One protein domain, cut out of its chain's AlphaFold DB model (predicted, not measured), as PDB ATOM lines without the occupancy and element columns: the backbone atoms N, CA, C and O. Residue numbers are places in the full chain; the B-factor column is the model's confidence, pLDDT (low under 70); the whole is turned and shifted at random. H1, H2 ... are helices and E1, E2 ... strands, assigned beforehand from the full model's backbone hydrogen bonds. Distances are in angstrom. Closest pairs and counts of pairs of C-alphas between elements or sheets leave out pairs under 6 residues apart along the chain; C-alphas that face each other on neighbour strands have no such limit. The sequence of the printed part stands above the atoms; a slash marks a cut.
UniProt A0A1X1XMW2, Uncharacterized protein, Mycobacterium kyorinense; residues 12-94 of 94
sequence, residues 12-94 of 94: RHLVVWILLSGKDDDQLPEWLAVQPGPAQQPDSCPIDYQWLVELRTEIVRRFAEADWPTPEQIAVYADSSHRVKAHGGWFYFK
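This is residues 12 to 94 of the 94 residues of an uncharacterized protein of Mycobacterium kyorinense (UniProt A0A1X1XMW2). A ribbon of two parallel strands, E1 and E2, runs through the middle, with the long helix H1 over one face and, on the other side, the short helix H2 leading off from the end of E2 and the short helix H3 after it, folded back toward the strands' beginnings but apart from both strands. A long stretch without a named element, residues 21 to 48, turns back beside E2, pairs with it briefly at residues 32 to 33, and loops out before leading into H1. The printed part has 83 residues, with named elements in the order E1, H1, E2, H2, H3; the sheet's order is E1, E2, all parallel. The class is mixed, helices and strands, though under half of the residues are in named elements. The whole is compact, with a radius of gyration of the C-alphas of 13.3 A, and spans 36 by 31 by 18 A.

E1, residues 15 to 20, begins with C-alpha 15 at (295.183, 375.808, 256.033) and is 16.0 A long from first to last C-alpha. H1, residues 49 to 65, begins with C-alpha 49 at (286.001, 365.891, 243.432) and is 24.3 A long. E2, residues 75 to 80, is 16.9 A long. H2, residues 81 to 86, measures 8.7 A. H3, residues 89 to 93, measures 7.9 A and ends with C-alpha 93 at (290.498, 384.495, 253.733).

E1 and E2 are parallel neighbours, with 26 degrees between their directions; N 18 and O 77 are 2.8 A apart and N 79 and O 18 3.0 A, both within hydrogen-bond range. Residues 32 to 33 pair antiparallel with residues 77 to 78 of E2. E1, H1 and E2 form a strand-helix-strand unit, two parallel neighbour strands with a helix between them along the chain, and its crossover is right-handed. The closest C-alphas of H1 and E2 are those of Arg 56 and Val 76, 6.5 A apart. E1 and H1 are near each other, with 6 pairs of C-alphas within 10 A. The closest C-alphas of E1 and H2 are those of Leu 19 and Ser 81, 4.9 A apart. H2 and H3 are close but not clearly touching, with the C-alphas of Val 84 and Tyr 92 closest at 5.8 A. H3 is apart from E1, E2 and H1, and H1 is apart from H2. In H1 and H2 every O i to N i+4 pair is within hydrogen-bond range; in H3 0 of 1 is, beside 2 of 2 O i to N i+3 pairs.

The C-alphas farthest apart are those of Asp 26 and Asp 67, 37.5 A. The printed part, residues 12 to 94, has no cut and ends at the chain's last residue. The link from E1 to H1 is long, with 28 residues; that from H1 to E2 is short, and those from E2 to H2 and from H2 to H3 are tight. The mean pLDDT of the printed part is 84.8, and residues 23 to 24 and 38 to 45 are under 70.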
ATOM      1  N   ARG A  12     298.318 372.572 263.815       78.31
ATOM      2  CA  ARG A  12     296.934 372.139 263.584       78.31
ATOM      3  C   ARG A  12     296.043 373.210 262.952       78.31
ATOM      4  O   ARG A  12     294.970 372.892 262.454       78.31
ATOM      5  N   HIS A  13     296.458 374.472 262.971       82.38
ATOM      6  CA  HIS A  13     295.761 375.592 262.340       82.38
ATOM      7  C   HIS A  13     296.267 375.888 260.922       82.38
ATOM      8  O   HIS A  13     295.878 376.898 260.335       82.38
ATOM      9  N   LEU A  14     297.124 375.032 260.352       87.75
ATOM     10  CA  LEU A  14     297.556 375.188 258.968       87.75
ATOM     11  C   LEU A  14     296.396 374.922 258.001       87.75
ATOM     12  O   LEU A  14     295.771 373.859 258.021       87.75
ATOM     13  N   VAL A  15     296.173 375.886 257.108       90.19
ATOM     14  CA  VAL A  15     295.183 375.808 256.033       90.19
ATOM     15  C   VAL A  15     295.885 375.935 254.684       90.19
ATOM     16  O   VAL A  15     296.663 376.865 254.467       90.19
ATOM     17  N   VAL A  16     295.589 375.018 253.766       91.94
ATOM     18  CA  VAL A  16     296.050 375.051 252.375       91.94
ATOM     19  C   VAL A  16     294.866 375.340 251.459       91.94
ATOM     20  O   VAL A  16     293.846 374.655 251.510       91.94
ATOM     21  N   TRP A  17     295.025 376.342 250.595       93.25
ATOM     22  CA  TRP A  17     294.018 376.754 249.618       93.25
ATOM     23  C   TRP A  17     294.414 376.329 248.203       93.25
ATOM     24  O   TRP A  17     295.464 376.728 247.697       93.25
ATOM     25  N   ILE A  18     293.552 375.552 247.550       91.62
ATOM     26  CA  ILE A  18     293.636 375.204 246.131       91.62
ATOM     27  C   ILE A  18     292.799 376.221 245.354       91.62
ATOM     28  O   ILE A  18     291.576 376.257 245.477       91.62
ATOM     29  N   LEU A  19     293.456 377.050 244.543       91.38
ATOM     30  CA  LEU A  19     292.779 378.063 243.734       91.38
ATOM     31  C   LEU A  19     292.564 377.549 242.316       91.38
ATOM     32  O   LEU A  19     293.514 377.381 241.552       91.38
ATOM     33  N   LEU A  20     291.306 377.311 241.963       88.81
ATOM     34  CA  LEU A  20     290.928 376.770 240.665       88.81
ATOM     35  C   LEU A  20     290.765 377.901 239.647       88.81
ATOM     36  O   LEU A  20     290.065 378.891 239.878       88.81
ATOM     37  N   SER A  21     291.432 377.762 238.505       84.38
ATOM     38  CA  SER A  21     291.299 378.666 237.362       84.38
ATOM     39  C   SER A  21     290.291 378.118 236.353       84.38
ATOM     40  O   SER A  21     290.349 376.938 236.016       84.38
ATOM     41  N   GLY A  22     289.427 378.982 235.815       72.44
ATOM     42  CA  GLY A  22     288.603 378.667 234.640       72.44
ATOM     43  C   GLY A  22     287.209 378.093 234.910       72.44
ATOM     44  O   GLY A  22     286.576 377.641 233.962       72.44
ATOM     45  N   LYS A  23     286.720 378.110 236.155       65.56
ATOM     46  CA  LYS A  23     285.312 377.817 236.470       65.56
ATOM     47  C   LYS A  23     284.565 379.086 236.858       65.56
ATOM     48  O   LYS A  23     285.165 379.976 237.456       65.56
ATOM     49  N   ASP A  24     283.274 379.127 236.538       66.38
ATOM     50  CA  ASP A  24     282.380 380.183 237.011       66.38
ATOM     51  C   ASP A  24     282.237 380.089 238.533       66.38
ATOM     52  O   ASP A  24     282.078 378.995 239.083       66.38
ATOM     53  N   ASP A  25     282.288 381.236 239.211       71.19
ATOM     54  CA  ASP A  25     282.269 381.318 240.676       71.19
ATOM     55  C   ASP A  25     281.031 380.625 241.275       71.19
ATOM     56  O   ASP A  25     281.138 379.912 242.271       71.19
ATOM     57  N   ASP A  26     279.880 380.749 240.611       71.56
ATOM     58  CA  ASP A  26     278.585 380.225 241.067       71.56
ATOM     59  C   ASP A  26     278.488 378.690 241.033       71.56
ATOM     60  O   ASP A  26     277.602 378.092 241.642       71.56
ATOM     61  N   GLN A  27     279.396 378.030 240.312       72.31
ATOM     62  CA  GLN A  27     279.438 376.571 240.188       72.31
ATOM     63  C   GLN A  27     280.251 375.899 241.302       72.31
ATOM     64  O   GLN A  27     280.265 374.671 241.421       72.31
ATOM     65  N   LEU A  28     280.964 376.694 242.094       78.06
ATOM     66  CA  LEU A  28     281.883 376.246 243.127       78.06
ATOM     67  C   LEU A  28     281.355 376.707 244.481       78.06
ATOM     68  O   LEU A  28     281.288 377.920 244.699       78.06
ATOM     69  N   PRO A  29     281.043 375.791 245.416       83.44
ATOM     70  CA  PRO A  29     280.783 376.187 246.792       83.44
ATOM     71  C   PRO A  29     281.921 377.074 247.310       83.44
ATOM     72  O   PRO A  29     283.094 376.827 247.012       83.44
ATOM     73  N   GLU A  30     281.574 378.132 248.039       87.62
ATOM     74  CA  GLU A  30     282.569 378.923 248.761       87.62
ATOM     75  C   GLU A  30     283.231 378.053 249.821       87.62
ATOM     76  O   GLU A  30     282.550 377.321 250.542       87.62
ATOM     77  N   TRP A  31     284.560 378.127 249.889       89.50
ATOM     78  CA  TRP A  31     285.363 377.419 250.882       89.50
ATOM     79  C   TRP A  31     285.053 375.917 250.908       89.50
ATOM     80  O   TRP A  31     284.779 375.329 251.958       89.50
ATOM     81  N   LEU A  32     285.092 375.279 249.734       88.56
ATOM     82  CA  LEU A  32     284.823 373.851 249.603       88.56
ATOM     83  C   LEU A  32     285.871 373.048 250.380       88.56
ATOM     84  O   LEU A  32     287.029 372.969 249.971       88.56
ATOM     85  N   ALA A  33     285.459 372.425 251.483       89.69
ATOM     86  CA  ALA A  33     286.309 371.512 252.235       89.69
ATOM     87  C   ALA A  33     286.567 370.235 251.422       89.69
ATOM     88  O   ALA A  33     285.636 369.552 250.983       89.69
ATOM     89  N   VAL A  34     287.841 369.894 251.239       89.50
ATOM     90  CA  VAL A  34     288.244 368.661 250.562       89.50
ATOM     91  C   VAL A  34     288.463 367.585 251.622       89.50
ATOM     92  O   VAL A  34     289.394 367.679 252.424       89.50
ATOM     93  N   GLN A  35     287.613 366.560 251.641       86.00
ATOM     94  CA  GLN A  35     287.724 365.432 252.565       86.00
ATOM     95  C   GLN A  35     287.649 364.101 251.811       86.00
ATOM     96  O   GLN A  35     286.884 363.969 250.856       86.00
ATOM     97  N   PRO A  36     288.424 363.090 252.231       80.62
ATOM     98  CA  PRO A  36     288.271 361.748 251.697       80.62
ATOM     99  C   PRO A  36     286.966 361.126 252.217       80.62
ATOM    100  O   PRO A  36     286.750 361.033 253.423       80.62
ATOM    101  N   GLY A  37     286.111 360.659 251.309       72.88
ATOM    102  CA  GLY A  37     284.936 359.858 251.652       72.88
ATOM    103  C   GLY A  37     283.697 360.173 250.808       72.88
ATOM    104  O   GLY A  37     283.550 361.281 250.301       72.88
ATOM    105  N   PRO A  38     282.766 359.211 250.676       59.94
ATOM    106  CA  PRO A  38     281.589 359.343 249.812       59.94
ATOM    107  C   PRO A  38     280.521 360.314 250.345       59.94
ATOM    108  O   PRO A  38     279.600 360.661 249.618       59.94
ATOM    109  N   ALA A  39     280.610 360.748 251.606       56.84
ATOM    110  CA  ALA A  39     279.540 361.481 252.289       56.84
ATOM    111  C   ALA A  39     279.524 363.003 252.036       56.84
ATOM    112  O   ALA A  39     278.690 363.693 252.617       56.84
ATOM    113  N   GLN A  40     280.458 363.543 251.245       60.19
ATOM    114  CA  GLN A  40     280.644 364.998 251.113       60.19
ATOM    115  C   GLN A  40     280.864 365.489 249.682       60.19
ATOM    116  O   GLN A  40     281.128 366.675 249.492       60.19
ATOM    117  N   GLN A  41     280.724 364.627 248.671       63.84
ATOM    118  CA  GLN A  41     280.657 365.116 247.299       63.84
ATOM    119  C   GLN A  41     279.357 365.922 247.162       63.84
ATOM    120  O   GLN A  41     278.284 365.350 247.352       63.84
ATOM    121  N   PRO A  42     279.407 367.235 246.877       63.84
ATOM    122  CA  PRO A  42     278.183 367.988 246.660       63.84
ATOM    123  C   PRO A  42     277.499 367.405 245.422       63.84
ATOM    124  O   PRO A  42     278.144 367.304 244.376       63.84
ATOM    125  N   ASP A  43     276.219 367.036 245.530       62.75
ATOM    126  CA  ASP A  43     275.446 366.349 244.475       62.75
ATOM    127  C   ASP A  43     275.476 367.069 243.109       62.75
ATOM    128  O   ASP A  43     275.202 366.474 242.068       62.75
ATOM    129  N   SER A  44     275.826 368.357 243.101       63.47
ATOM    130  CA  SER A  44     275.908 369.223 241.927       63.47
ATOM    131  C   SER A  44     277.302 369.795 241.650       63.47
ATOM    132  O   SER A  44     277.418 370.667 240.791       63.47
ATOM    133  N   CYS A  45     278.363 369.356 242.344       64.75
ATOM    134  CA  CYS A  45     279.699 369.911 242.126       64.75
ATOM    135  C   CYS A  45     280.202 369.515 240.729       64.75
ATOM    136  O   CYS A  45     280.481 368.339 240.493       64.75
ATOM    137  N   PRO A  46     280.382 370.462 239.792       70.81
ATOM    138  CA  PRO A  46     280.821 370.131 238.440       70.81
ATOM    139  C   PRO A  46     282.323 369.826 238.385       70.81
ATOM    140  O   PRO A  46     282.889 369.657 237.304       70.81
ATOM    141  N   ILE A  47     283.021 369.887 239.522       76.62
ATOM    142  CA  ILE A  47     284.440 369.561 239.647       76.62
ATOM    143  C   ILE A  47     284.585 368.063 239.844       76.62
ATOM    144  O   ILE A  47     283.806 367.437 240.559       76.62
ATOM    145  N   ASP A  48     285.639 367.519 239.249       84.50
ATOM    146  CA  ASP A  48     286.148 366.213 239.617       84.50
ATOM    147  C   ASP A  48     286.619 366.247 241.084       84.50
ATOM    148  O   ASP A  48     287.740 366.649 241.406       84.50
ATOM    149  N   TYR A  49     285.711 365.907 242.001       85.94
ATOM    150  CA  TYR A  49     286.001 365.891 243.432       85.94
ATOM    151  C   TYR A  49     287.045 364.821 243.770       85.94
ATOM    152  O   TYR A  49     287.837 365.009 244.691       85.94
ATOM    153  N   GLN A  50     287.104 363.739 242.991       87.94
ATOM    154  CA  GLN A  50     288.110 362.700 243.169       87.94
ATOM    155  C   GLN A  50     289.514 363.250 242.889       87.94
ATOM    156  O   GLN A  50     290.420 363.038 243.693       87.94
ATOM    157  N   TRP A  51     289.675 364.054 241.837       89.56
ATOM    158  CA  TRP A  51     290.924 364.777 241.578       89.56
ATOM    159  C   TRP A  51     291.314 365.727 242.726       89.56
ATOM    160  O   TRP A  51     292.487 365.801 243.100       89.56
ATOM    161  N   LEU A  52     290.352 366.420 243.350       90.38
ATOM    162  CA  LEU A  52     290.634 367.245 244.535       90.38
ATOM    163  C   LEU A  52     291.106 366.400 245.727       90.38
ATOM    164  O   LEU A  52     292.038 366.795 246.431       90.38
ATOM    165  N   VAL A  53     290.500 365.232 245.950       91.88
ATOM    166  CA  VAL A  53     290.907 364.294 247.010       91.88
ATOM    167  C   VAL A  53     292.315 363.745 246.757       91.88
ATOM    168  O   VAL A  53     293.113 363.644 247.694       91.88
ATOM    169  N   GLU A  54     292.663 363.439 245.509       92.94
ATOM    170  CA  GLU A  54     294.019 363.035 245.121       92.94
ATOM    171  C   GLU A  54     295.034 364.155 245.378       92.94
ATOM    172  O   GLU A  54     296.080 363.912 245.986       92.94
ATOM    173  N   LEU A  55     294.701 365.401 245.024       93.25
ATOM    174  CA  LEU A  55     295.536 366.562 245.341       93.25
ATOM    175  C   LEU A  55     295.718 366.762 246.846       93.25
ATOM    176  O   LEU A  55     296.841 366.981 247.296       93.25
ATOM    177  N   ARG A  56     294.644 366.657 247.641       93.19
ATOM    178  CA  ARG A  56     294.738 366.689 249.109       93.19
ATOM    179  C   ARG A  56     295.702 365.618 249.607       93.19
ATOM    180  O   ARG A  56     296.531 365.899 250.467       93.19
ATOM    181  N   THR A  57     295.578 364.403 249.086       94.06
ATOM    182  CA  THR A  57     296.422 363.271 249.482       94.06
ATOM    183  C   THR A  57     297.894 363.567 249.202       94.06
ATOM    184  O   THR A  57     298.734 363.368 250.076       94.06
ATOM    185  N   GLU A  58     298.206 364.126 248.031       95.88
ATOM    186  CA  GLU A  58     299.568 364.547 247.694       95.88
ATOM    187  C   GLU A  58     300.064 365.681 248.604       95.88
ATOM    188  O   GLU A  58     301.190 365.612 249.089       95.88
ATOM    189  N   ILE A  59     299.237 366.691 248.900       93.56
ATOM    190  CA  ILE A  59     299.584 367.780 249.829       93.56
ATOM    191  C   ILE A  59     299.965 367.208 251.200       93.56
ATOM    192  O   ILE A  59     301.062 367.469 251.690       93.56
ATOM    193  N   VAL A  60     299.093 366.390 251.797       93.75
ATOM    194  CA  VAL A  60     299.331 365.760 253.107       93.75
ATOM    195  C   VAL A  60     300.616 364.933 253.084       93.75
ATOM    196  O   VAL A  60     301.447 365.057 253.986       93.75
ATOM    197  N   ARG A  61     300.830 364.150 252.020       95.75
ATOM    198  CA  ARG A  61     302.044 363.350 251.830       95.75
ATOM    199  C   ARG A  61     303.303 364.220 251.796       95.75
ATOM    200  O   ARG A  61     304.277 363.879 252.457       95.75
ATOM    201  N   ARG A  62     303.289 365.353 251.085       95.94
ATOM    202  CA  ARG A  62     304.428 366.292 251.030       95.94
ATOM    203  C   ARG A  62     304.724 366.942 252.374       95.94
ATOM    204  O   ARG A  62     305.891 367.099 252.716       95.94
ATOM    205  N   PHE A  63     303.697 367.291 253.145       93.81
ATOM    206  CA  PHE A  63     303.898 367.792 254.504       93.81
ATOM    207  C   PHE A  63     304.477 366.718 255.428       93.81
ATOM    208  O   PHE A  63     305.366 367.020 256.218       93.81
ATOM    209  N   ALA A  64     304.038 365.464 255.296       94.19
ATOM    210  CA  ALA A  64     304.623 364.351 256.039       94.19
ATOM    211  C   ALA A  64     306.102 364.116 255.673       94.19
ATOM    212  O   ALA A  64     306.924 363.941 256.563       94.19
ATOM    213  N   GLU A  65     306.458 364.171 254.383       96.88
ATOM    214  CA  GLU A  65     307.856 364.086 253.914       96.88
ATOM    215  C   GLU A  65     308.742 365.231 254.428       96.88
ATOM    216  O   GLU A  65     309.960 365.084 254.480       96.88
ATOM    217  N   ALA A  66     308.141 366.367 254.787       94.50
ATOM    218  CA  ALA A  66     308.818 367.531 255.347       94.50
ATOM    219  C   ALA A  66     308.822 367.545 256.888       94.50
ATOM    220  O   ALA A  66     309.041 368.602 257.481       94.50
ATOM    221  N   ASP A  67     308.541 366.405 257.531       92.94
ATOM    222  CA  ASP A  67     308.463 366.247 258.988       92.94
ATOM    223  C   ASP A  67     307.453 367.198 259.665       92.94
ATOM    224  O   ASP A  67     307.621 367.600 260.820       92.94
ATOM    225  N   TRP A  68     306.369 367.568 258.967       90.88
ATOM    226  CA  TRP A  68     305.289 368.335 259.589       90.88
ATOM    227  C   TRP A  68     304.653 367.505 260.716       90.88
ATOM    228  O   TRP A  68     304.333 366.338 260.497       90.88
ATOM    229  N   PRO A  69     304.421 368.068 261.914       89.06
ATOM    230  CA  PRO A  69     304.069 367.277 263.098       89.06
ATOM    231  C   PRO A  69     302.661 366.667 263.053       89.06
ATOM    232  O   PRO A  69     302.403 365.656 263.705       89.06
ATOM    233  N   THR A  70     301.733 367.268 262.304       89.06
ATOM    234  CA  THR A  70     300.335 366.807 262.200       89.06
ATOM    235  C   THR A  70     299.813 366.918 260.763       89.06
ATOM    236  O   THR A  70     298.889 367.693 260.506       89.06
ATOM    237  N   PRO A  71     300.395 366.187 259.794       88.25
ATOM    238  CA  PRO A  71     300.109 366.386 258.372       88.25
ATOM    239  C   PRO A  71     298.656 366.031 258.026       88.25
ATOM    240  O   PRO A  71     298.027 366.706 257.220       88.25
ATOM    241  N   GLU A  72     298.074 365.049 258.715       88.62
ATOM    242  CA  GLU A  72     296.669 364.652 258.541       88.62
ATOM    243  C   GLU A  72     295.658 365.684 259.069       88.62
ATOM    244  O   GLU A  72     294.486 365.644 258.695       88.62
ATOM    245  N   GLN A  73     296.093 366.607 259.937       88.94
ATOM    246  CA  GLN A  73     295.240 367.656 260.511       88.94
ATOM    247  C   GLN A  73     295.235 368.938 259.670       88.94
ATOM    248  O   GLN A  73     294.540 369.889 260.017       88.94
ATOM    249  N   ILE A  74     295.991 368.973 258.569       89.75
ATOM    250  CA  ILE A  74     296.002 370.108 257.648       89.75
ATOM    251  C   ILE A  74     294.630 370.220 256.988       89.75
ATOM    252  O   ILE A  74     294.145 369.282 256.344       89.75
ATOM    253  N   ALA A  75     294.013 371.391 257.122       90.69
ATOM    254  CA  ALA A  75     292.770 371.686 256.434       90.69
ATOM    255  C   ALA A  75     293.074 372.072 254.982       90.69
ATOM    256  O   ALA A  75     293.871 372.974 254.727       90.69
ATOM    257  N   VAL A  76     292.440 371.392 254.027       91.56
ATOM    258  CA  VAL A  76     292.583 371.686 252.596       91.56
ATOM    259  C   VAL A  76     291.235 372.137 252.055       91.56
ATOM    260  O   VAL A  76     290.251 371.397 252.124       91.56
ATOM    261  N   TYR A  77     291.207 373.348 251.510       91.88
ATOM    262  CA  TYR A  77     290.028 373.940 250.894       91.88
ATOM    263  C   TYR A  77     290.286 374.242 249.424       91.88
ATOM    264  O   TYR A  77     291.416 374.528 249.028       91.88
ATOM    265  N   ALA A  78     289.232 374.205 248.618       90.12
ATOM    266  CA  ALA A  78     289.252 374.652 247.236       90.12
ATOM    267  C   ALA A  78     288.335 375.865 247.055       90.12
ATOM    268  O   ALA A  78     287.244 375.920 247.621       90.12
ATOM    269  N   ASP A  79     288.778 376.827 246.247       90.88
ATOM    270  CA  ASP A  79     287.982 378.000 245.895       90.88
ATOM    271  C   ASP A  79     288.272 378.476 244.462       90.88
ATOM    272  O   ASP A  79     289.263 378.077 243.838       90.88
ATOM    273  N   SER A  80     287.407 379.333 243.922       90.12
ATOM    274  CA  SER A  80     287.630 379.970 242.630       90.12
ATOM    275  C   SER A  80     288.687 381.064 242.753       90.12
ATOM    276  O   SER A  80     288.567 382.013 243.529       90.12
ATOM    277  N   SER A  81     289.712 380.986 241.908       90.25
ATOM    278  CA  SER A  81     290.715 382.050 241.793       90.25
ATOM    279  C   SER A  81     290.109 383.405 241.401       90.25
ATOM    280  O   SER A  81     290.641 384.447 241.792       90.25
ATOM    281  N   HIS A  82     288.995 383.411 240.659       90.38
ATOM    282  CA  HIS A  82     288.317 384.634 240.242       90.38
ATOM    283  C   HIS A  82     287.565 385.280 241.410       90.38
ATOM    284  O   HIS A  82     287.850 386.439 241.719       90.38
ATOM    285  N   ARG A  83     286.729 384.519 242.132       89.62
ATOM    286  CA  ARG A  83     286.075 384.952 243.380       89.62
ATOM    287  C   ARG A  83     287.069 385.501 244.400       89.62
ATOM    288  O   ARG A  83     286.883 386.608 244.906       89.62
ATOM    289  N   VAL A  84     288.162 384.779 244.650       90.38
ATOM    290  CA  VAL A  84     289.223 385.227 245.568       90.38
ATOM    291  C   VAL A  84     289.793 386.574 245.120       90.38
ATOM    292  O   VAL A  84     289.947 387.491 245.925       90.38
ATOM    293  N   LYS A  85     290.079 386.741 243.823       91.00
ATOM    294  CA  LYS A  85     290.612 387.997 243.280       91.00
ATOM    295  C   LYS A  85     289.604 389.147 243.369       91.00
ATOM    296  O   LYS A  85     290.000 390.254 243.734       91.00
ATOM    297  N   ALA A  86     288.335 388.898 243.053       91.38
ATOM    298  CA  ALA A  86     287.265 389.894 243.086       91.38
ATOM    299  C   ALA A  86     287.031 390.450 244.500       91.38
ATOM    300  O   ALA A  86     286.770 391.641 244.659       91.38
ATOM    301  N   HIS A  87     287.221 389.621 245.529       89.56
ATOM    302  CA  HIS A  87     287.069 389.998 246.937       89.56
ATOM    303  C   HIS A  87     288.371 390.465 247.614       89.56
ATOM    304  O   HIS A  87     288.491 390.451 248.837       89.56
ATOM    305  N   GLY A  88     289.361 390.917 246.838       89.25
ATOM    306  CA  GLY A  88     290.576 391.527 247.386       89.25
ATOM    307  C   GLY A  88     291.698 390.540 247.725       89.25
ATOM    308  O   GLY A  88     292.600 390.873 248.496       89.25
ATOM    309  N   GLY A  89     291.686 389.338 247.147       88.06
ATOM    310  CA  GLY A  89     292.766 388.362 247.265       88.06
ATOM    311  C   GLY A  89     292.907 387.845 248.692       88.06
ATOM    312  O   GLY A  89     292.017 387.184 249.204       88.06
ATOM    313  N   TRP A  90     294.020 388.171 249.354       82.88
ATOM    314  CA  TRP A  90     294.279 387.757 250.740       82.88
ATOM    315  C   TRP A  90     293.148 388.124 251.716       82.88
ATOM    316  O   TRP A  90     292.900 387.390 252.666       82.88
ATOM    317  N   PHE A  91     292.448 389.240 251.486       86.44
ATOM    318  CA  PHE A  91     291.336 389.665 252.343       86.44
ATOM    319  C   PHE A  91     290.117 388.737 252.284       86.44
ATOM    320  O   PHE A  91     289.325 388.766 253.216       86.44
ATOM    321  N   TYR A  92     289.996 387.896 251.255       86.56
ATOM    322  CA  TYR A  92     288.928 386.900 251.155       86.56
ATOM    323  C   TYR A  92     289.031 385.807 252.230       86.56
ATOM    324  O   TYR A  92     288.026 385.219 252.603       86.56
ATOM    325  N   PHE A  93     290.237 385.545 252.742       84.25
ATOM    326  CA  PHE A  93     290.498 384.495 253.733       84.25
ATOM    327  C   PHE A  93     290.542 385.013 255.178       84.25
ATOM    328  O   PHE A  93     290.998 384.290 256.066       84.25
ATOM    329  N   LYS A  94     290.171 386.279 255.403       79.06
ATOM    330  CA  LYS A  94     290.196 386.917 256.723       79.06
ATOM    331  C   LYS A  94     288.858 386.855 257.438       79.06
ATOM    332  O   LYS A  94     287.819 386.919 256.752       79.06
TER     333      LYS A  94